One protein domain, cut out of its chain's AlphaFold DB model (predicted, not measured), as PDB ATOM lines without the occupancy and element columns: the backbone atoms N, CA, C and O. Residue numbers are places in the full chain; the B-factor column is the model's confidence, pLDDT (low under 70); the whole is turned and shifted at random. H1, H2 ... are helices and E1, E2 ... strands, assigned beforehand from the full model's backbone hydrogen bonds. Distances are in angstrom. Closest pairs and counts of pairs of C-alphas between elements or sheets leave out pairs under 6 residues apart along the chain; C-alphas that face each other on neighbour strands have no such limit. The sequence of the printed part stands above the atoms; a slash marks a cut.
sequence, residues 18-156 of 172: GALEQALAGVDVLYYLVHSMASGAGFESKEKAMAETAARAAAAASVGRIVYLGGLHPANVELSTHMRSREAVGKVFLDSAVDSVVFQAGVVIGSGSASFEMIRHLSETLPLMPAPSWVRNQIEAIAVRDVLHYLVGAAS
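What this domain is: This is residues 18 to 156 of the 172 residues of the protein "Uncharacterized protein YbjT" of Arthrobacter sp. Hiyo4 (UniProt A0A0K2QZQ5). A small parallel sheet of three strands, E1, E2 and E3, has two helices, H2 and H3, side by side over one face and one helix, H6, over the other. Beyond the end of E3 lies a pair of short strands, E4 and E5, and from there a loop of chain with part of H4 and the whole of H5 sticks out as an arm, residues 121 to 138, which makes much of the length; the short H1 packs on H2 at the opposite end. The printed part has 139 residues with six named helices and five named strands, in the order H1 E1 H2 E2 H3 E3 E4 H4 H5 E5 H6, and its class is mixed, helices and strands. The larger sheet runs E1, E2, E3 and the smaller one E4, E5, both parallel. The whole is only just loose, close to compact, with a radius of gyration of the C-alphas of 17.5 A, and elongated, spanning 56 by 31 by 28 A.

How they stand to each other: In the larger sheet E2, residues 65 to 71, is the inner strand, with the edge strands E1, residues 29 to 32, and E3, residues 99 to 105. E1 and E2 are parallel at 22 degrees, with N 30 and O 65 within hydrogen-bond range at 2.8 A. E2 and E3 are parallel at 21 degrees, with N 68 and O 101 at 2.9 A and N 103 and O 68 at 2.8 A. H2, residues 43 to 60, is on the sheet over E1 and E2, at a height over the sheet of 10.6 A. H3, residues 81 to 94, is on the same face, over E2 and E3, at a height of 8.7 A. H2 and H3 touch at a shallow tilt of 15 degrees and run the same way; their closest C-alphas are those of Glu 44 and Ser 85, 4.8 A apart. H6, residues 144 to 154, is on the opposite face, over E2, at a height of 8.8 A; it runs along the strands, but only just, at 28 degrees to E2 on the local plane. E1, H2, E2 and E2, H3, E3 are strand-helix-strand units, two parallel neighbour strands with a helix between them, each with a right-handed crossover. H1, residues 18 to 23, is not on this sheet; it touches residues 54 to 60 of H2 alone, with the C-alphas of Glu 21 and Ala 57 closest at 4.5 A, at a steep tilt of 65 degrees. E3 runs on into E4, residues 107 to 109, at 78 degrees. E4 and E5, residues 141 to 143, are parallel at 37 degrees, with N 109 and O 142 at 2.9 A. Between them in the chain come H4, residues 114 to 125, and H5, residues 133 to 136, in a third such unit, also right-handed. H4 and H5 are apart. Every O i to N i+4 pair is within hydrogen-bond range in H1, H2, H3, H4 and H6; H5 is too short for one.

Where its parts are: E2 and E3 each measure 19.5 A from first to last C-alpha, E1 9.6 A. H2 measures 25.7 A, H3 20.1 A, H4 16.0 A and H6 15.3 A. H1 begins at C-alpha 18, (171.460, 109.081, 118.415). E2 begins at C-alpha 65, (153.855, 110.160, 111.925), and H6 ends at C-alpha 154, (148.870, 115.482, 106.944).

The domain as a whole: The two C-alphas farthest apart are those of Ala 60 and Leu 128, 55.9 A. Residues 121 to 138 stand free; without them the body spans 42 by 33 by 26 A. The printed part has no cut and no long link. The mean pLDDT of the printed part is 85.2; residues 36 to 42, 73 to 79, 134 and 138 are under 70.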
ATOM      1  N   GLY A  18     171.631 108.794 116.987       90.06
ATOM      2  CA  GLY A  18     171.460 109.081 118.415       90.06
ATOM      3  C   GLY A  18     171.120 110.548 118.660       90.06
ATOM      4  O   GLY A  18     170.234 110.858 119.458       90.06
ATOM      5  N   ALA A  19     171.774 111.452 117.927       91.44
ATOM      6  CA  ALA A  19     171.431 112.872 117.944       91.44
ATOM      7  C   ALA A  19     170.025 113.123 117.377       91.44
ATOM      8  O   ALA A  19     169.285 113.951 117.907       91.44
ATOM      9  N   LEU A  20     169.629 112.395 116.328       93.56
ATOM     10  CA  LEU A  20     168.272 112.473 115.784       93.56
ATOM     11  C   LEU A  20     167.212 111.967 116.762       93.56
ATOM     12  O   LEU A  20     166.179 112.609 116.899       93.56
ATOM     13  N   GLU A  21     167.450 110.855 117.454       94.44
ATOM     14  CA  GLU A  21     166.505 110.330 118.446       94.44
ATOM     15  C   GLU A  21     166.258 111.348 119.567       94.44
ATOM     16  O   GLU A  21     165.110 111.620 119.913       94.44
ATOM     17  N   GLN A  22     167.320 111.982 120.070       93.19
ATOM     18  CA  GLN A  22     167.205 113.044 121.074       93.19
ATOM     19  C   GLN A  22     166.440 114.260 120.542       93.19
ATOM     20  O   GLN A  22     165.590 114.797 121.245       93.19
ATOM     21  N   ALA A  23     166.705 114.666 119.297       93.25
ATOM     22  CA  ALA A  23     166.005 115.780 118.660       93.25
ATOM     23  C   ALA A  23     164.514 115.495 118.408       93.25
ATOM     24  O   ALA A  23     163.719 116.425 118.307       93.25
ATOM     25  N   LEU A  24     164.136 114.219 118.295       95.50
ATOM     26  CA  LEU A  24     162.761 113.776 118.065       95.50
ATOM     27  C   LEU A  24     162.008 113.444 119.361       95.50
ATOM     28  O   LEU A  24     160.826 113.104 119.308       95.50
ATOM     29  N   ALA A  25     162.648 113.550 120.526       94.25
ATOM     30  CA  ALA A  25     162.008 113.257 121.800       94.25
ATOM     31  C   ALA A  25     160.803 114.186 122.043       94.25
ATOM     32  O   ALA A  25     160.940 115.405 122.121       94.25
ATOM     33  N   GLY A  26     159.611 113.597 122.182       94.94
ATOM     34  CA  GLY A  26     158.362 114.342 122.376       94.94
ATOM     35  C   GLY A  26     157.779 114.968 121.103       94.94
ATOM     36  O   GLY A  26     156.866 115.784 121.205       94.94
ATOM     37  N   VAL A  27     158.287 114.610 119.919       96.38
ATOM     38  CA  VAL A  27     157.757 115.069 118.628       96.38
ATOM     39  C   VAL A  27     156.626 114.156 118.156       96.38
ATOM     40  O   VAL A  27     156.822 112.961 117.958       96.38
ATOM     41  N   ASP A  28     155.453 114.729 117.886       95.12
ATOM     42  CA  ASP A  28     154.305 113.974 117.362       95.12
ATOM     43  C   ASP A  28     154.444 113.645 115.865       95.12
ATOM     44  O   ASP A  28     154.072 112.559 115.413       95.12
ATOM     45  N   VAL A  29     154.977 114.592 115.079       96.38
ATOM     46  CA  VAL A  29     155.064 114.509 113.613       96.38
ATOM     47  C   VAL A  29     156.433 114.973 113.119       96.38
ATOM     48  O   VAL A  29     156.842 116.107 113.368       96.38
ATOM     49  N   LEU A  30     157.108 114.127 112.342       96.25
ATOM     50  CA  LEU A  30     158.348 114.458 111.645       96.25
ATOM     51  C   LEU A  30     158.066 114.850 110.190       96.25
ATOM     52  O   LEU A  30     157.709 114.009 109.370       96.25
ATOM     53  N   TYR A  31     158.315 116.110 109.840       96.00
ATOM     54  CA  TYR A  31     158.349 116.559 108.447       96.00
ATOM     55  C   TYR A  31     159.753 116.391 107.858       96.00
ATOM     56  O   TYR A  31     160.653 117.184 108.137       96.00
ATOM     57  N   TYR A  32     159.946 115.385 107.008       94.62
ATOM     58  CA  TYR A  32     161.208 115.168 106.306       94.62
ATOM     59  C   TYR A  32     161.185 115.914 104.965       94.62
ATOM     60  O   TYR A  32     160.643 115.431 103.975       94.62
ATOM     61  N   LEU A  33     161.757 117.120 104.922       91.00
ATOM     62  CA  LEU A  33     161.808 117.970 103.713       91.00
ATOM     63  C   LEU A  33     163.213 118.050 103.102       91.00
ATOM     64  O   LEU A  33     163.530 118.954 102.327       91.00
ATOM     65  N   VAL A  34     164.076 117.114 103.487       86.50
ATOM     66  CA  VAL A  34     165.458 117.074 103.030       86.50
ATOM     67  C   VAL A  34     165.489 116.501 101.623       86.50
ATOM     68  O   VAL A  34     165.125 115.350 101.377       86.50
ATOM     69  N   HIS A  35     165.986 117.319 100.708       75.69
ATOM     70  CA  HIS A  35     166.474 116.896  99.409       75.69
ATOM     71  C   HIS A  35     167.850 117.486  99.270       75.69
ATOM     72  O   HIS A  35     168.001 118.712  99.282       75.69
ATOM     73  N   SER A  36     168.866 116.645  99.163       59.84
ATOM     74  CA  SER A  36     170.174 117.221  98.916       59.84
ATOM     75  C   SER A  36     170.269 117.652  97.453       59.84
ATOM     76  O   SER A  36     169.943 116.924  96.519       59.84
ATOM     77  N   MET A  37     170.737 118.881  97.265       53.94
ATOM     78  CA  MET A  37     171.094 119.420  95.956       53.94
ATOM     79  C   MET A  37     172.436 118.860  95.451       53.94
ATOM     80  O   MET A  37     172.898 119.263  94.385       53.94
ATOM     81  N   ALA A  38     173.095 117.968  96.205       48.47
ATOM     82  CA  ALA A  38     174.376 117.385  95.835       48.47
ATOM     83  C   ALA A  38     174.212 116.434  94.641       48.47
ATOM     84  O   ALA A  38     173.838 115.272  94.765       48.47
ATOM     85  N   SER A  39     174.528 116.942  93.456       51.22
ATOM     86  CA  SER A  39     174.752 116.137  92.262       51.22
ATOM     87  C   SER A  39     176.089 115.395  92.381       51.22
ATOM     88  O   SER A  39     177.129 116.034  92.541       51.22
ATOM     89  N   GLY A  40     176.089 114.064  92.282       58.91
ATOM     90  CA  GLY A  40     177.318 113.263  92.300       58.91
ATOM     91  C   GLY A  40     177.073 111.757  92.426       58.91
ATOM     92  O   GLY A  40     175.964 111.314  92.727       58.91
ATOM     93  N   ALA A  41     178.113 110.956  92.187       60.59
ATOM     94  CA  ALA A  41     178.059 109.508  92.385       60.59
ATOM     95  C   ALA A  41     177.864 109.166  93.878       60.59
ATOM     96  O   ALA A  41     178.485 109.781  94.740       60.59
ATOM     97  N   GLY A  42     177.006 108.185  94.183       68.50
ATOM     98  CA  GLY A  42     176.745 107.718  95.556       68.50
ATOM     99  C   GLY A  42     175.697 108.520  96.338       68.50
ATOM    100  O   GLY A  42     175.384 108.175  97.476       68.50
ATOM    101  N   PHE A  43     175.121 109.555  95.727       78.06
ATOM    102  CA  PHE A  43     174.112 110.388  96.368       78.06
ATOM    103  C   PHE A  43     172.819 109.631  96.714       78.06
ATOM    104  O   PHE A  43     172.343 109.742  97.841       78.06
ATOM    105  N   GLU A  44     172.311 108.804  95.791       80.38
ATOM    106  CA  GLU A  44     171.108 107.982  96.014       80.38
ATOM    107  C   GLU A  44     171.255 107.104  97.270       80.38
ATOM    108  O   GLU A  44     170.368 107.044  98.121       80.38
ATOM    109  N   SER A  45     172.415 106.457  97.424       85.44
ATOM    110  CA  SER A  45     172.714 105.614  98.584       85.44
ATOM    111  C   SER A  45     172.793 106.423  99.877       85.44
ATOM    112  O   SER A  45     172.326 105.950 100.911       85.44
ATOM    113  N   LYS A  46     173.347 107.642  99.826       87.38
ATOM    114  CA  LYS A  46     173.422 108.520 100.995       87.38
ATOM    115  C   LYS A  46     172.038 109.015 101.421       87.38
ATOM    116  O   LYS A  46     171.725 108.941 102.604       87.38
ATOM    117  N   GLU A  47     171.195 109.474 100.495       88.56
ATOM    118  CA  GLU A  47     169.822 109.892 100.835       88.56
ATOM    119  C   GLU A  47     169.011 108.753 101.430       88.56
ATOM    120  O   GLU A  47     168.329 108.952 102.436       88.56
ATOM    121  N   LYS A  48     169.136 107.553 100.860       91.31
ATOM    122  CA  LYS A  48     168.484 106.368 101.407       91.31
ATOM    123  C   LYS A  48     168.959 106.069 102.831       91.31
ATOM    124  O   LYS A  48     168.127 105.870 103.706       91.31
ATOM    125  N   ALA A  49     170.270 106.088 103.083       92.31
ATOM    126  CA  ALA A  49     170.829 105.828 104.411       92.31
ATOM    127  C   ALA A  49     170.404 106.880 105.455       92.31
ATOM    128  O   ALA A  49     170.099 106.532 106.599       92.31
ATOM    129  N   MET A  50     170.329 108.156 105.062       93.50
ATOM    130  CA  MET A  50     169.806 109.231 105.915       93.50
ATOM    131  C   MET A  50     168.321 109.011 106.232       93.50
ATOM    132  O   MET A  50     167.923 109.104 107.392       93.50
ATOM    133  N   ALA A  51     167.511 108.640 105.237       95.00
ATOM    134  CA  ALA A  51     166.097 108.328 105.439       95.00
ATOM    135  C   ALA A  51     165.898 107.111 106.358       95.00
ATOM    136  O   ALA A  51     165.073 107.154 107.268       95.00
ATOM    137  N   GLU A  52     166.691 106.049 106.183       96.00
ATOM    138  CA  GLU A  52     166.664 104.858 107.045       96.00
ATOM    139  C   GLU A  52     167.060 105.195 108.486       96.00
ATOM    140  O   GLU A  52     166.527 104.625 109.439       96.00
ATOM    141  N   THR A  53     168.001 106.121 108.662       96.38
ATOM    142  CA  THR A  53     168.420 106.603 109.982       96.38
ATOM    143  C   THR A  53     167.326 107.440 110.632       96.38
ATOM    144  O   THR A  53     166.972 107.171 111.779       96.38
ATOM    145  N   ALA A  54     166.722 108.371 109.893       96.31
ATOM    146  CA  ALA A  54     165.608 109.180 110.372       96.31
ATOM    147  C   ALA A  54     164.388 108.325 110.744       96.31
ATOM    148  O   ALA A  54     163.802 108.537 111.800       96.31
ATOM    149  N   ALA A  55     164.040 107.321 109.935       97.25
ATOM    150  CA  ALA A  55     162.932 106.410 110.220       97.25
ATOM    151  C   ALA A  55     163.165 105.598 111.505       97.25
ATOM    152  O   ALA A  55     162.261 105.462 112.329       97.25
ATOM    153  N   ARG A  56     164.390 105.093 111.715       97.44
ATOM    154  CA  ARG A  56     164.756 104.383 112.952       97.44
ATOM    155  C   ARG A  56     164.728 105.297 114.173       97.44
ATOM    156  O   ARG A  56     164.199 104.890 115.201       97.44
ATOM    157  N   ALA A  57     165.265 106.510 114.055       96.94
ATOM    158  CA  ALA A  57     165.253 107.493 115.136       96.94
ATOM    159  C   ALA A  57     163.821 107.919 115.498       96.94
ATOM    160  O   ALA A  57     163.472 107.964 116.671       96.94
ATOM    161  N   ALA A  58     162.967 108.149 114.495       97.19
ATOM    162  CA  ALA A  58     161.555 108.461 114.693       97.19
ATOM    163  C   ALA A  58     160.812 107.322 115.406       97.19
ATOM    164  O   ALA A  58     160.060 107.574 116.345       97.19
ATOM    165  N   ALA A  59     161.070 106.069 115.019       97.06
ATOM    166  CA  ALA A  59     160.499 104.908 115.696       97.06
ATOM    167  C   ALA A  59     160.967 104.801 117.158       97.06
ATOM    168  O   ALA A  59     160.147 104.576 118.045       97.06
ATOM    169  N   ALA A  60     162.264 104.994 117.422       97.12
ATOM    170  CA  ALA A  60     162.824 104.954 118.774       97.12
ATOM    171  C   ALA A  60     162.255 106.067 119.674       97.12
ATOM    172  O   ALA A  60     161.881 105.812 120.817       97.12
ATOM    173  N   ALA A  61     162.084 107.270 119.123       97.12
ATOM    174  CA  ALA A  61     161.484 108.410 119.808       97.12
ATOM    175  C   ALA A  61     159.945 108.348 119.904       97.12
ATOM    176  O   ALA A  61     159.334 109.257 120.461       97.12
ATOM    177  N   SER A  62     159.312 107.278 119.403       96.81
ATOM    178  CA  SER A  62     157.849 107.099 119.387       96.81
ATOM    179  C   SER A  62     157.093 108.210 118.645       96.81
ATOM    180  O   SER A  62     155.972 108.557 119.018       96.81
ATOM    181  N   VAL A  63     157.690 108.753 117.580       97.19
ATOM    182  CA  VAL A  63     157.024 109.706 116.683       97.19
ATOM    183  C   VAL A  63     155.793 109.037 116.075       97.19
ATOM    184  O   VAL A  63     155.870 107.913 115.577       97.19
ATOM    185  N   GLY A  64     154.655 109.729 116.101       94.25
ATOM    186  CA  GLY A  64     153.385 109.189 115.621       94.25
ATOM    187  C   GLY A  64     153.289 109.129 114.098       94.25
ATOM    188  O   GLY A  64     152.662 108.213 113.568       94.25
ATOM    189  N   ARG A  65     153.908 110.087 113.391       95.88
ATOM    190  CA  ARG A  65     153.855 110.160 111.925       95.88
ATOM    191  C   ARG A  65     155.103 110.760 111.281       95.88
ATOM    192  O   ARG A  65     155.635 111.759 111.757       95.88
ATOM    193  N   ILE A  66     155.497 110.225 110.127       97.31
ATOM    194  CA  ILE A  66     156.454 110.849 109.205       97.31
ATOM    195  C   ILE A  66     155.691 111.420 108.005       97.31
ATOM    196  O   ILE A  66     154.853 110.754 107.402       97.31
ATOM    197  N   VAL A  67     155.984 112.661 107.629       96.62
ATOM    198  CA  VAL A  67     155.463 113.298 106.415       96.62
ATOM    199  C   VAL A  67     156.635 113.619 105.497       96.62
ATOM    200  O   VAL A  67     157.517 114.401 105.852       96.62
ATOM    201  N   TYR A  68     156.637 113.026 104.308       95.12
ATOM    202  CA  TYR A  68     157.672 113.213 103.295       95.12
ATOM    203  C   TYR A  68     157.084 113.836 102.029       95.12
ATOM    204  O   TYR A  68     156.059 113.386 101.517       95.12
ATOM    205  N   LEU A  69     157.751 114.861 101.500       90.69
ATOM    206  CA  LEU A  69     157.425 115.458 100.206       90.69
ATOM    207  C   LEU A  69     158.420 114.950  99.161       90.69
ATOM    208  O   LEU A  69     159.517 115.472  99.050       90.69
ATOM    209  N   GLY A  70     158.060 113.917  98.409       85.56
ATOM    210  CA  GLY A  70     158.854 113.370  97.311       85.56
ATOM    211  C   GLY A  70     158.618 114.074  95.969       85.56
ATOM    212  O   GLY A  70     157.836 115.017  95.838       85.56
ATOM    213  N   GLY A  71     159.306 113.591  94.932       78.12
ATOM    214  CA  GLY A  71     159.096 114.028  93.546       78.12
ATOM    215  C   GLY A  71     158.049 113.178  92.829       78.12
ATOM    216  O   GLY A  71     157.813 112.035  93.217       78.12
ATOM    217  N   LEU A  72     157.449 113.722  91.766       72.25
ATOM    218  CA  LEU A  72     156.578 112.946  90.876       72.25
ATOM    219  C   LEU A  72     157.288 111.700  90.349       72.25
ATOM    220  O   LEU A  72     158.430 111.769  89.892       72.25
ATOM    221  N   HIS A  73     156.564 110.587  90.364       65.38
ATOM    222  CA  HIS A  73     156.953 109.332  89.741       65.38
ATOM    223  C   HIS A  73     155.925 109.019  88.643       65.38
ATOM    224  O   HIS A  73     154.845 108.507  88.942       65.38
ATOM    225  N   PRO A  74     156.195 109.367  87.375       62.06
ATOM    226  CA  PRO A  74     155.309 108.992  86.290       62.06
ATOM    227  C   PRO A  74     155.434 107.485  86.049       62.06
ATOM    228  O   PRO A  74     156.535 106.956  85.904       62.06
ATOM    229  N   ALA A  75     154.300 106.786  86.008       55.31
ATOM    230  CA  ALA A  75     154.289 105.359  85.717       55.31
ATOM    231  C   ALA A  75     154.791 105.105  84.282       55.31
ATOM    232  O   ALA A  75     154.369 105.780  83.344       55.31
ATOM    233  N   ASN A  76     155.637 104.084  84.109       57.31
ATOM    234  CA  ASN A  76     156.129 103.590  82.813       57.31
ATOM    235  C   ASN A  76     157.140 104.487  82.069       57.31
ATOM    236  O   ASN A  76     157.219 104.429  80.840       57.31
ATOM    237  N   VAL A  77     157.947 105.274  82.781       66.94
ATOM    238  CA  VAL A  77     159.095 105.991  82.198       66.94
ATOM    239  C   VAL A  77     160.374 105.712  82.969       66.94
ATOM    240  O   VAL A  77     160.358 105.512  84.182       66.94
ATOM    241  N   GLU A  78     161.500 105.704  82.253       59.66
ATOM    242  CA  GLU A  78     162.810 105.612  82.884       59.66
ATOM    243  C   GLU A  78     163.060 106.881  83.706       59.66
ATOM    244  O   GLU A  78     163.144 107.994  83.182       59.66
ATOM    245  N   LEU A  79     163.132 106.710  85.022       61.06
ATOM    246  CA  LEU A  79     163.363 107.810  85.937       61.06
ATOM    247  C   LEU A  79     164.809 108.293  85.868       61.06
ATOM    248  O   LEU A  79     165.754 107.499  85.872       61.06
ATOM    249  N   SER A  80     164.981 109.612  85.943       72.44
ATOM    250  CA  SER A  80     166.292 110.185  86.242       72.44
ATOM    251  C   SER A  80     166.802 109.696  87.606       72.44
ATOM    252  O   SER A  80     166.015 109.420  88.514       72.44
ATOM    253  N   THR A  81     168.123 109.654  87.781       72.00
ATOM    254  CA  THR A  81     168.807 109.320  89.047       72.00
ATOM    255  C   THR A  81     168.189 110.046  90.255       72.00
ATOM    256  O   THR A  81     167.874 109.456  91.281       72.00
ATOM    257  N   HIS A  82     167.899 111.340  90.110       75.50
ATOM    258  CA  HIS A  82     167.292 112.137  91.178       75.50
ATOM    259  C   HIS A  82     165.845 111.719  91.507       75.50
ATOM    260  O   HIS A  82     165.441 111.746  92.667       75.50
ATOM    261  N   MET A  83     165.059 111.291  90.513       75.88
ATOM    262  CA  MET A  83     163.699 110.786  90.743       75.88
ATOM    263  C   MET A  83     163.712 109.407  91.414       75.88
ATOM    264  O   MET A  83     162.927 109.188  92.334       75.88
ATOM    265  N   ARG A  84     164.644 108.519  91.032       81.12
ATOM    266  CA  ARG A  84     164.835 107.217  91.699       81.12
ATOM    267  C   ARG A  84     165.233 107.367  93.162       81.12
ATOM    268  O   ARG A  84     164.709 106.647  94.003       81.12
ATOM    269  N   SER A  85     166.110 108.326  93.474       83.88
ATOM    270  CA  SER A  85     166.487 108.627  94.862       83.88
ATOM    271  C   SER A  85     165.266 108.966  95.720       83.88
ATOM    272  O   SER A  85     165.042 108.375  96.776       83.88
ATOM    273  N   ARG A  86     164.413 109.874  95.227       85.44
ATOM    274  CA  ARG A  86     163.206 110.320  95.940       85.44
ATOM    275  C   ARG A  86     162.179 109.206  96.111       85.44
ATOM    276  O   ARG A  86     161.537 109.125  97.154       85.44
ATOM    277  N   GLU A  87     162.038 108.341  95.113       87.62
ATOM    278  CA  GLU A  87     161.206 107.144  95.226       87.62
ATOM    279  C   GLU A  87     161.747 106.184  96.293       87.62
ATOM    280  O   GLU A  87     160.985 105.722  97.142       87.62
ATOM    281  N   ALA A  88     163.058 105.926  96.300       89.62
ATOM    282  CA  ALA A  88     163.690 105.055  97.285       89.62
ATOM    283  C   ALA A  88     163.513 105.582  98.717       89.62
ATOM    284  O   ALA A  88     163.187 104.806  99.612       89.62
ATOM    285  N   VAL A  89     163.665 106.893  98.928       92.62
ATOM    286  CA  VAL A  89     163.401 107.545 100.222       92.62
ATOM    287  C   VAL A  89     161.932 107.404 100.624       92.62
ATOM    288  O   VAL A  89     161.642 107.006 101.749       92.62
ATOM    289  N   GLY A  90     160.998 107.666  99.705       92.56
ATOM    290  CA  GLY A  90     159.569 107.481  99.970       92.56
ATOM    291  C   GLY A  90     159.243 106.046 100.385       92.56
ATOM    292  O   GLY A  90     158.526 105.831 101.360       92.56
ATOM    293  N   LYS A  91     159.837 105.060  99.706       92.88
ATOM    294  CA  LYS A  91     159.681 103.645 100.049       92.88
ATOM    295  C   LYS A  91     160.231 103.311 101.437       92.88
ATOM    296  O   LYS A  91     159.583 102.569 102.161       92.88
ATOM    297  N   VAL A  92     161.377 103.874 101.828       95.75
ATOM    298  CA  VAL A  92     161.936 103.682 103.178       95.75
ATOM    299  C   VAL A  92     160.942 104.101 104.260       95.75
ATOM    300  O   VAL A  92     160.775 103.370 105.230       95.75
ATOM    301  N   PHE A  93     160.267 105.242 104.098       95.94
ATOM    302  CA  PHE A  93     159.281 105.697 105.081       95.94
ATOM    303  C   PHE A  93     158.018 104.833 105.077       95.94
ATOM    304  O   PHE A  93     157.575 104.410 106.143       95.94
ATOM    305  N   LEU A  94     157.487 104.494 103.897       94.50
ATOM    306  CA  LEU A  94     156.312 103.621 103.771       94.50
ATOM    307  C   LEU A  94     156.539 102.207 104.329       94.50
ATOM    308  O   LEU A  94     155.602 101.600 104.834       94.50
ATOM    309  N   ASP A  95     157.767 101.691 104.246       95.31
ATOM    310  CA  ASP A  95     158.143 100.380 104.786       95.31
ATOM    311  C   ASP A  95     158.568 100.453 106.276       95.31
ATOM    312  O   ASP A  95     158.948  99.433 106.861       95.31
ATOM    313  N   SER A  96     158.557 101.639 106.897       95.19
ATOM    314  CA  SER A  96     158.999 101.834 108.284       95.19
ATOM    315  C   SER A  96     157.927 101.462 109.317       95.19
ATOM    316  O   SER A  96     156.758 101.266 108.999       95.19
ATOM    317  N   ALA A  97     158.326 101.380 110.591       94.00
ATOM    318  CA  ALA A  97     157.401 101.125 111.697       94.00
ATOM    319  C   ALA A  97     156.537 102.346 112.078       94.00
ATOM    320  O   ALA A  97     155.608 102.201 112.870       94.00
ATOM    321  N   VAL A  98     156.854 103.534 111.552       95.94
ATOM    322  CA  VAL A  98     156.127 104.778 111.830       95.94
ATOM    323  C   VAL A  98     155.132 105.037 110.705       95.94
ATOM    324  O   VAL A  98     155.488 104.951 109.527       95.94
ATOM    325  N   ASP A  99     153.894 105.395 111.058       95.06
ATOM    326  CA  ASP A  99     152.877 105.777 110.078       95.06
ATOM    327  C   ASP A  99     153.404 106.899 109.173       95.06
ATOM    328  O   ASP A  99     153.949 107.889 109.661       95.06
ATOM    329  N   SER A 100     153.298 106.747 107.853       95.19
ATOM    330  CA  SER A 100     154.043 107.594 106.920       95.19
ATOM    331  C   SER A 100     153.201 108.081 105.749       95.19
ATOM    332  O   SER A 100     152.749 107.304 104.912       95.19
ATOM    333  N   VAL A 101     153.091 109.402 105.613       95.12
ATOM    334  CA  VAL A 101     152.452 110.058 104.468       95.12
ATOM    335  C   VAL A 101     153.530 110.518 103.494       95.12
ATOM    336  O   VAL A 101     154.341 111.388 103.813       95.12
ATOM    337  N   VAL A 102     153.520 109.962 102.283       93.62
ATOM    338  CA  VAL A 102     154.433 110.355 101.203       93.62
ATOM    339  C   VAL A 102     153.663 111.090 100.114       93.62
ATOM    340  O   VAL A 102     152.904 110.486  99.358       93.62
ATOM    341  N   PHE A 103     153.886 112.396 100.003       91.38
ATOM    342  CA  PHE A 103     153.364 113.201  98.906       91.38
ATOM    343  C   PHE A 103     154.274 113.111  97.686       91.38
ATOM    344  O   PHE A 103     155.493 113.178  97.802       91.38
ATOM    345  N   GLN A 104     153.676 113.035  96.502       87.75
ATOM    346  CA  GLN A 104     154.382 113.189  95.235       87.75
ATOM    347  C   GLN A 104     153.990 114.528  94.624       87.75
ATOM    348  O   GLN A 104     152.844 114.721  94.211       87.75
ATOM    349  N   ALA A 105     154.938 115.462  94.596       82.94
ATOM    350  CA  ALA A 105     154.723 116.793  94.053       82.94
ATOM    351  C   ALA A 105     155.629 117.060  92.852       82.94
ATOM    352  O   ALA A 105     156.781 116.616  92.784       82.94
ATOM    353  N   GLY A 106     155.072 117.788  91.887       79.94
ATOM    354  CA  GLY A 106     155.817 118.319  90.759       79.94
ATOM    355  C   GLY A 106     156.585 119.581  91.136       79.94
ATOM    356  O   GLY A 106     156.998 119.767  92.281       79.94
ATOM    357  N   VAL A 107     156.798 120.471  90.171       82.06
ATOM    358  CA  VAL A 107     157.544 121.710  90.427       82.06
ATOM    359  C   VAL A 107     156.722 122.629  91.338       82.06
ATOM    360  O   VAL A 107     155.594 122.993  91.007       82.06
ATOM    361  N   VAL A 108     157.289 123.029  92.479       86.00
ATOM    362  CA  VAL A 108     156.626 123.945  93.420       86.00
ATOM    363  C   VAL A 108     156.834 125.395  92.981       86.00
ATOM    364  O   VAL A 108     157.960 125.905  92.947       86.00
ATOM    365  N   ILE A 109     155.738 126.086  92.680       84.94
ATOM    366  CA  ILE A 109     155.743 127.467  92.192       84.94
ATOM    367  C   ILE A 109     155.088 128.397  93.217       84.94
ATOM    368  O   ILE A 109     154.019 128.127  93.761       84.94
ATOM    369  N   GLY A 110     155.732 129.528  93.482       85.31
ATOM    370  CA  GLY A 110     155.205 130.579  94.345       85.31
ATOM    371  C   GLY A 110     156.305 131.532  94.784       85.31
ATOM    372  O   GLY A 110     157.486 131.232  94.635       85.31
ATOM    373  N   SER A 111     155.921 132.682  95.335       79.44
ATOM    374  CA  SER A 111     156.867 133.678  95.850       79.44
ATOM    375  C   SER A 111     157.886 133.045  96.803       79.44
ATOM    376  O   SER A 111     157.487 132.380  97.762       79.44
ATOM    377  N   GLY A 112     159.178 133.267  96.550       77.38
ATOM    378  CA  GLY A 112     160.268 132.699  97.345       77.38
ATOM    379  C   GLY A 112     160.654 131.258  96.993       77.38
ATOM    380  O   GLY A 112     161.597 130.740  97.586       77.38
ATOM    381  N   SER A 113     159.983 130.598  96.036       81.19
ATOM    382  CA  SER A 113     160.457 129.314  95.505       81.19
ATOM    383  C   SER A 113     161.582 129.532  94.493       81.19
ATOM    384  O   SER A 113     161.528 130.453  93.677       81.19
ATOM    385  N   ALA A 114     162.592 128.660  94.498       79.62
ATOM    386  CA  ALA A 114     163.725 128.764  93.574       79.62
ATOM    387  C   ALA A 114     163.283 128.774  92.097       79.62
ATOM    388  O   ALA A 114     163.839 129.510  91.287       79.62
ATOM    389  N   SER A 115     162.253 127.997  91.747       78.38
ATOM    390  CA  SER A 115     161.695 127.947  90.392       78.38
ATOM    391  C   SER A 115     161.005 129.251  89.988       78.38
ATOM    392  O   SER A 115     161.187 129.705  88.859       78.38
ATOM    393  N   PHE A 116     160.247 129.881  90.893       83.88
ATOM    394  CA  PHE A 116     159.649 131.190  90.624       83.88
ATOM    395  C   PHE A 116     160.727 132.265  90.473       83.88
ATOM    396  O   PHE A 116     160.683 133.032  89.515       83.88
ATOM    397  N   GLU A 117     161.729 132.275  91.356       84.06
ATOM    398  CA  GLU A 117     162.852 133.211  91.265       84.06
ATOM    399  C   GLU A 117     163.656 133.021  89.976       84.06
ATOM    400  O   GLU A 117     164.057 134.004  89.363       84.06
ATOM    401  N   MET A 118     163.826 131.784  89.502       84.62
ATOM    402  CA  MET A 118     164.470 131.497  88.219       84.62
ATOM    403  C   MET A 118     163.670 132.062  87.037       84.62
ATOM    404  O   MET A 118     164.236 132.750  86.190       84.62
ATOM    405  N   ILE A 119     162.356 131.816  86.983       83.75
ATOM    406  CA  ILE A 119     161.484 132.337  85.914       83.75
ATOM    407  C   ILE A 119     161.446 133.868  85.946       83.75
ATOM    408  O   ILE A 119     161.571 134.512  84.901       83.75
ATOM    409  N   ARG A 120     161.303 134.456  87.139       84.62
ATOM    410  CA  ARG A 120     161.320 135.906  87.350       84.62
ATOM    411  C   ARG A 120     162.641 136.500  86.876       84.62
ATOM    412  O   ARG A 120     162.629 137.426  86.074       84.62
ATOM    413  N   HIS A 121     163.764 135.920  87.298       85.94
ATOM    414  CA  HIS A 121     165.095 136.366  86.904       85.94
ATOM    415  C   HIS A 121     165.273 136.342  85.385       85.94
ATOM    416  O   HIS A 121     165.689 137.347  84.818       85.94
ATOM    417  N   LEU A 122     164.907 135.244  84.714       84.44
ATOM    418  CA  LEU A 122     164.977 135.143  83.251       84.44
ATOM    419  C   LEU A 122     164.097 136.192  82.558       84.44
ATOM    420  O   LEU A 122     164.530 136.804  81.585       84.44
ATOM    421  N   SER A 123     162.895 136.433  83.083       83.69
ATOM    422  CA  SER A 123     161.950 137.414  82.531       83.69
ATOM    423  C   SER A 123     162.421 138.862  82.707       83.69
ATOM    424  O   SER A 123     162.124 139.709  81.871       83.69
ATOM    425  N   GLU A 124     163.152 139.157  83.782       87.50
ATOM    426  CA  GLU A 124     163.688 140.494  84.073       87.50
ATOM    427  C   GLU A 124     165.026 140.772  83.374       87.50
ATOM    428  O   GLU A 124     165.346 141.926  83.100       87.50
ATOM    429  N   THR A 125     165.825 139.734  83.095       88.19
ATOM    430  CA  THR A 125     167.185 139.888  82.544       88.19
ATOM    431  C   THR A 125     167.274 139.732  81.032       88.19
ATOM    432  O   THR A 125     168.182 140.306  80.428       88.19
ATOM    433  N   LEU A 126     166.365 138.986  80.398       81.88
ATOM    434  CA  LEU A 126     166.412 138.735  78.960       81.88
ATOM    435  C   LEU A 126     165.359 139.579  78.222       81.88
ATOM    436  O   LEU A 126     164.177 139.243  78.259       81.88
ATOM    437  N   PRO A 127     165.758 140.632  77.479       82.31
ATOM    438  CA  PRO A 127     164.818 141.447  76.702       82.31
ATOM    439  C   PRO A 127     164.159 140.671  75.551       82.31
ATOM    440  O   PRO A 127     163.140 141.103  75.017       82.31
ATOM    441  N   LEU A 128     164.732 139.525  75.161       86.19
ATOM    442  CA  LEU A 128     164.155 138.600  74.194       86.19
ATOM    443  C   LEU A 128     164.487 137.158  74.596       86.19
ATOM    444  O   LEU A 128     165.655 136.817  74.777       86.19
ATOM    445  N   MET A 129     163.463 136.312  74.722       81.44
ATOM    446  CA  MET A 129     163.602 134.906  75.112       81.44
ATOM    447  C   MET A 129     163.166 134.005  73.945       81.44
ATOM    448  O   MET A 129     161.970 133.741  73.795       81.44
ATOM    449  N   PRO A 130     164.091 133.549  73.075       80.12
ATOM    450  CA  PRO A 130     163.749 132.564  72.056       80.12
ATOM    451  C   PRO A 130     163.273 131.291  72.757       80.12
ATOM    452  O   PRO A 130     163.963 130.795  73.642       80.12
ATOM    453  N   ALA A 131     162.090 130.791  72.395       77.88
ATOM    454  CA  ALA A 131     161.486 129.613  73.010       77.88
ATOM    455  C   ALA A 131     161.977 128.334  72.304       77.88
ATOM    456  O   ALA A 131     161.483 128.003  71.221       77.88
ATOM    457  N   PRO A 132     162.953 127.603  72.864       77.12
ATOM    458  CA  PRO A 132     163.351 126.305  72.336       77.12
ATOM    459  C   PRO A 132     162.210 125.286  72.427       77.12
ATOM    460  O   PRO A 132     161.257 125.425  73.193       77.12
ATOM    461  N   SER A 133     162.318 124.218  71.639       74.69
ATOM    462  CA  SER A 133     161.255 123.220  71.464       74.69
ATOM    463  C   SER A 133     160.785 122.550  72.762       74.69
ATOM    464  O   SER A 133     159.629 122.123  72.815       74.69
ATOM    465  N   TRP A 134     161.639 122.496  73.793       69.69
ATOM    466  CA  TRP A 134     161.342 121.933  75.114       69.69
ATOM    467  C   TRP A 134     160.368 122.769  75.951       69.69
ATOM    468  O   TRP A 134     159.797 122.239  76.898       69.69
ATOM    469  N   VAL A 135     160.101 124.031  75.590       75.31
ATOM    470  CA  VAL A 135     159.075 124.868  76.252       75.31
ATOM    471  C   VAL A 135     157.668 124.267  76.092       75.31
ATOM    472  O   VAL A 135     156.761 124.584  76.853       75.31
ATOM    473  N   ARG A 136     157.481 123.358  75.126       73.62
ATOM    474  CA  ARG A 136     156.223 122.625  74.918       73.62
ATOM    475  C   ARG A 136     156.043 121.424  75.848       73.62
ATOM    476  O   ARG A 136     154.975 120.818  75.817       73.62
ATOM    477  N   ASN A 137     157.052 121.059  76.642       71.12
ATOM    478  CA  ASN A 137     156.898 119.990  77.620       71.12
ATOM    479  C   ASN A 137     155.924 120.435  78.709       71.12
ATOM    480  O   ASN A 137     156.130 121.455  79.364       71.12
ATOM    481  N   GLN A 138     154.870 119.649  78.904       69.81
ATOM    482  CA  GLN A 138     153.945 119.862  80.006       69.81
ATOM    483  C   GLN A 138     154.611 119.410  81.302       69.81
ATOM    484  O   GLN A 138     155.152 118.307  81.386       69.81
ATOM    485  N   ILE A 139     154.580 120.287  82.298       73.88
ATOM    486  CA  ILE A 139     155.007 119.985  83.658       73.88
ATOM    487  C   ILE A 139     153.798 120.087  84.574       73.88
ATOM    488  O   ILE A 139     152.948 120.961  84.404       73.88
ATOM    489  N   GLU A 140     153.740 119.216  85.570       80.06
ATOM    490  CA  GLU A 140     152.786 119.353  86.660       80.06
ATOM    491  C   GLU A 140     153.397 120.289  87.704       80.06
ATOM    492  O   GLU A 140     154.430 119.986  88.310       80.06
ATOM    493  N   ALA A 141     152.796 121.465  87.867       83.44
ATOM    494  CA  ALA A 141     153.196 122.439  88.871       83.44
ATOM    495  C   ALA A 141     152.157 122.495  89.994       83.44
ATOM    496  O   ALA A 141     150.961 122.349  89.750       83.44
ATOM    497  N   ILE A 142     152.618 122.749  91.215       88.19
ATOM    498  CA  ILE A 142     151.761 122.945  92.388       88.19
ATOM    499  C   ILE A 142     152.121 124.255  93.082       88.19
ATOM    500  O   ILE A 142     153.299 124.614  93.183       88.19
ATOM    501  N   ALA A 143     151.118 124.991  93.559       89.88
ATOM    502  CA  ALA A 143     151.373 126.218  94.293       89.88
ATOM    503  C   ALA A 143     151.985 125.908  95.668       89.88
ATOM    504  O   ALA A 143     151.558 124.986  96.360       89.88
ATOM    505  N   VAL A 144     152.931 126.733  96.127       89.56
ATOM    506  CA  VAL A 144     153.512 126.598  97.481       89.56
ATOM    507  C   VAL A 144     152.445 126.625  98.583       89.56
ATOM    508  O   VAL A 144     152.570 125.936  99.589       89.56
ATOM    509  N   ARG A 145     151.360 127.385  98.379       89.56
ATOM    510  CA  ARG A 145     150.228 127.448  99.314       89.56
ATOM    511  C   ARG A 145     149.504 126.110  99.424       89.56
ATOM    512  O   ARG A 145     149.155 125.722 100.533       89.56
ATOM    513  N   ASP A 146     149.339 125.407  98.309       91.88
ATOM    514  CA  ASP A 146     148.686 124.099  98.285       91.88
ATOM    515  C   ASP A 146     149.588 123.047  98.928       91.88
ATOM    516  O   ASP A 146     149.125 122.262  99.749       91.88
ATOM    517  N   VAL A 147     150.901 123.089  98.663       91.62
ATOM    518  CA  VAL A 147     151.878 122.235  99.362       91.62
ATOM    519  C   VAL A 147     151.777 122.425 100.875       91.62
ATOM    520  O   VAL A 147     151.662 121.449 101.607       91.62
ATOM    521  N   LEU A 148     151.768 123.672 101.355       91.56
ATOM    522  CA  LEU A 148     151.617 123.959 102.783       91.56
ATOM    523  C   LEU A 148     150.269 123.478 103.329       91.56
ATOM    524  O   LEU A 148     150.228 122.930 104.427       91.56
ATOM    525  N   HIS A 149     149.183 123.645 102.571       93.00
ATOM    526  CA  HIS A 149     147.864 123.139 102.945       93.00
ATOM    527  C   HIS A 149     147.881 121.618 103.150       93.00
ATOM    528  O   HIS A 149     147.432 121.141 104.192       93.00
ATOM    529  N   TYR A 150     148.465 120.863 102.216       92.88
ATOM    530  CA  TYR A 150     148.578 119.406 102.327       92.88
ATOM    531  C   TYR A 150     149.523 118.964 103.447       92.88
ATOM    532  O   TYR A 150     149.189 118.042 104.189       92.88
ATOM    533  N   LEU A 151     150.668 119.632 103.622       93.12
ATOM    534  CA  LEU A 151     151.606 119.324 104.706       93.12
ATOM    535  C   LEU A 151     150.958 119.531 106.079       93.12
ATOM    536  O   LEU A 151     151.065 118.660 106.940       93.12
ATOM    537  N   VAL A 152     150.253 120.643 106.286       93.19
ATOM    538  CA  VAL A 152     149.530 120.893 107.543       93.19
ATOM    539  C   VAL A 152     148.408 119.872 107.733       93.19
ATOM    540  O   VAL A 152     148.280 119.310 108.816       93.19
ATOM    541  N   GLY A 153     147.640 119.572 106.681       92.94
ATOM    542  CA  GLY A 153     146.574 118.569 106.737       92.94
ATOM    543  C   GLY A 153     147.074 117.166 107.096       92.94
ATOM    544  O   GLY A 153     146.395 116.448 107.827       92.94
ATOM    545  N   ALA A 154     148.281 116.791 106.660       93.12
ATOM    546  CA  ALA A 154     148.870 115.482 106.944       93.12
ATOM    547  C   ALA A 154     149.091 115.218 108.443       93.12
ATOM    548  O   ALA A 154     149.003 114.071 108.877       93.12
ATOM    549  N   ALA A 155     149.329 116.257 109.251       90.06
ATOM    550  CA  ALA A 155     149.449 116.101 110.703       90.06
ATOM    551  C   ALA A 155     148.114 115.749 111.379       90.06
ATOM    552  O   ALA A 155     148.118 115.209 112.478       90.06
ATOM    553  N   SER A 156     146.981 116.035 110.733       88.69
ATOM    554  CA  SER A 156     145.639 115.863 111.305       88.69
ATOM    555  C   SER A 156     144.857 114.685 110.717       88.69
ATOM    556  O   SER A 156     143.666 114.575 110.981       88.69
TER     557      SER A 156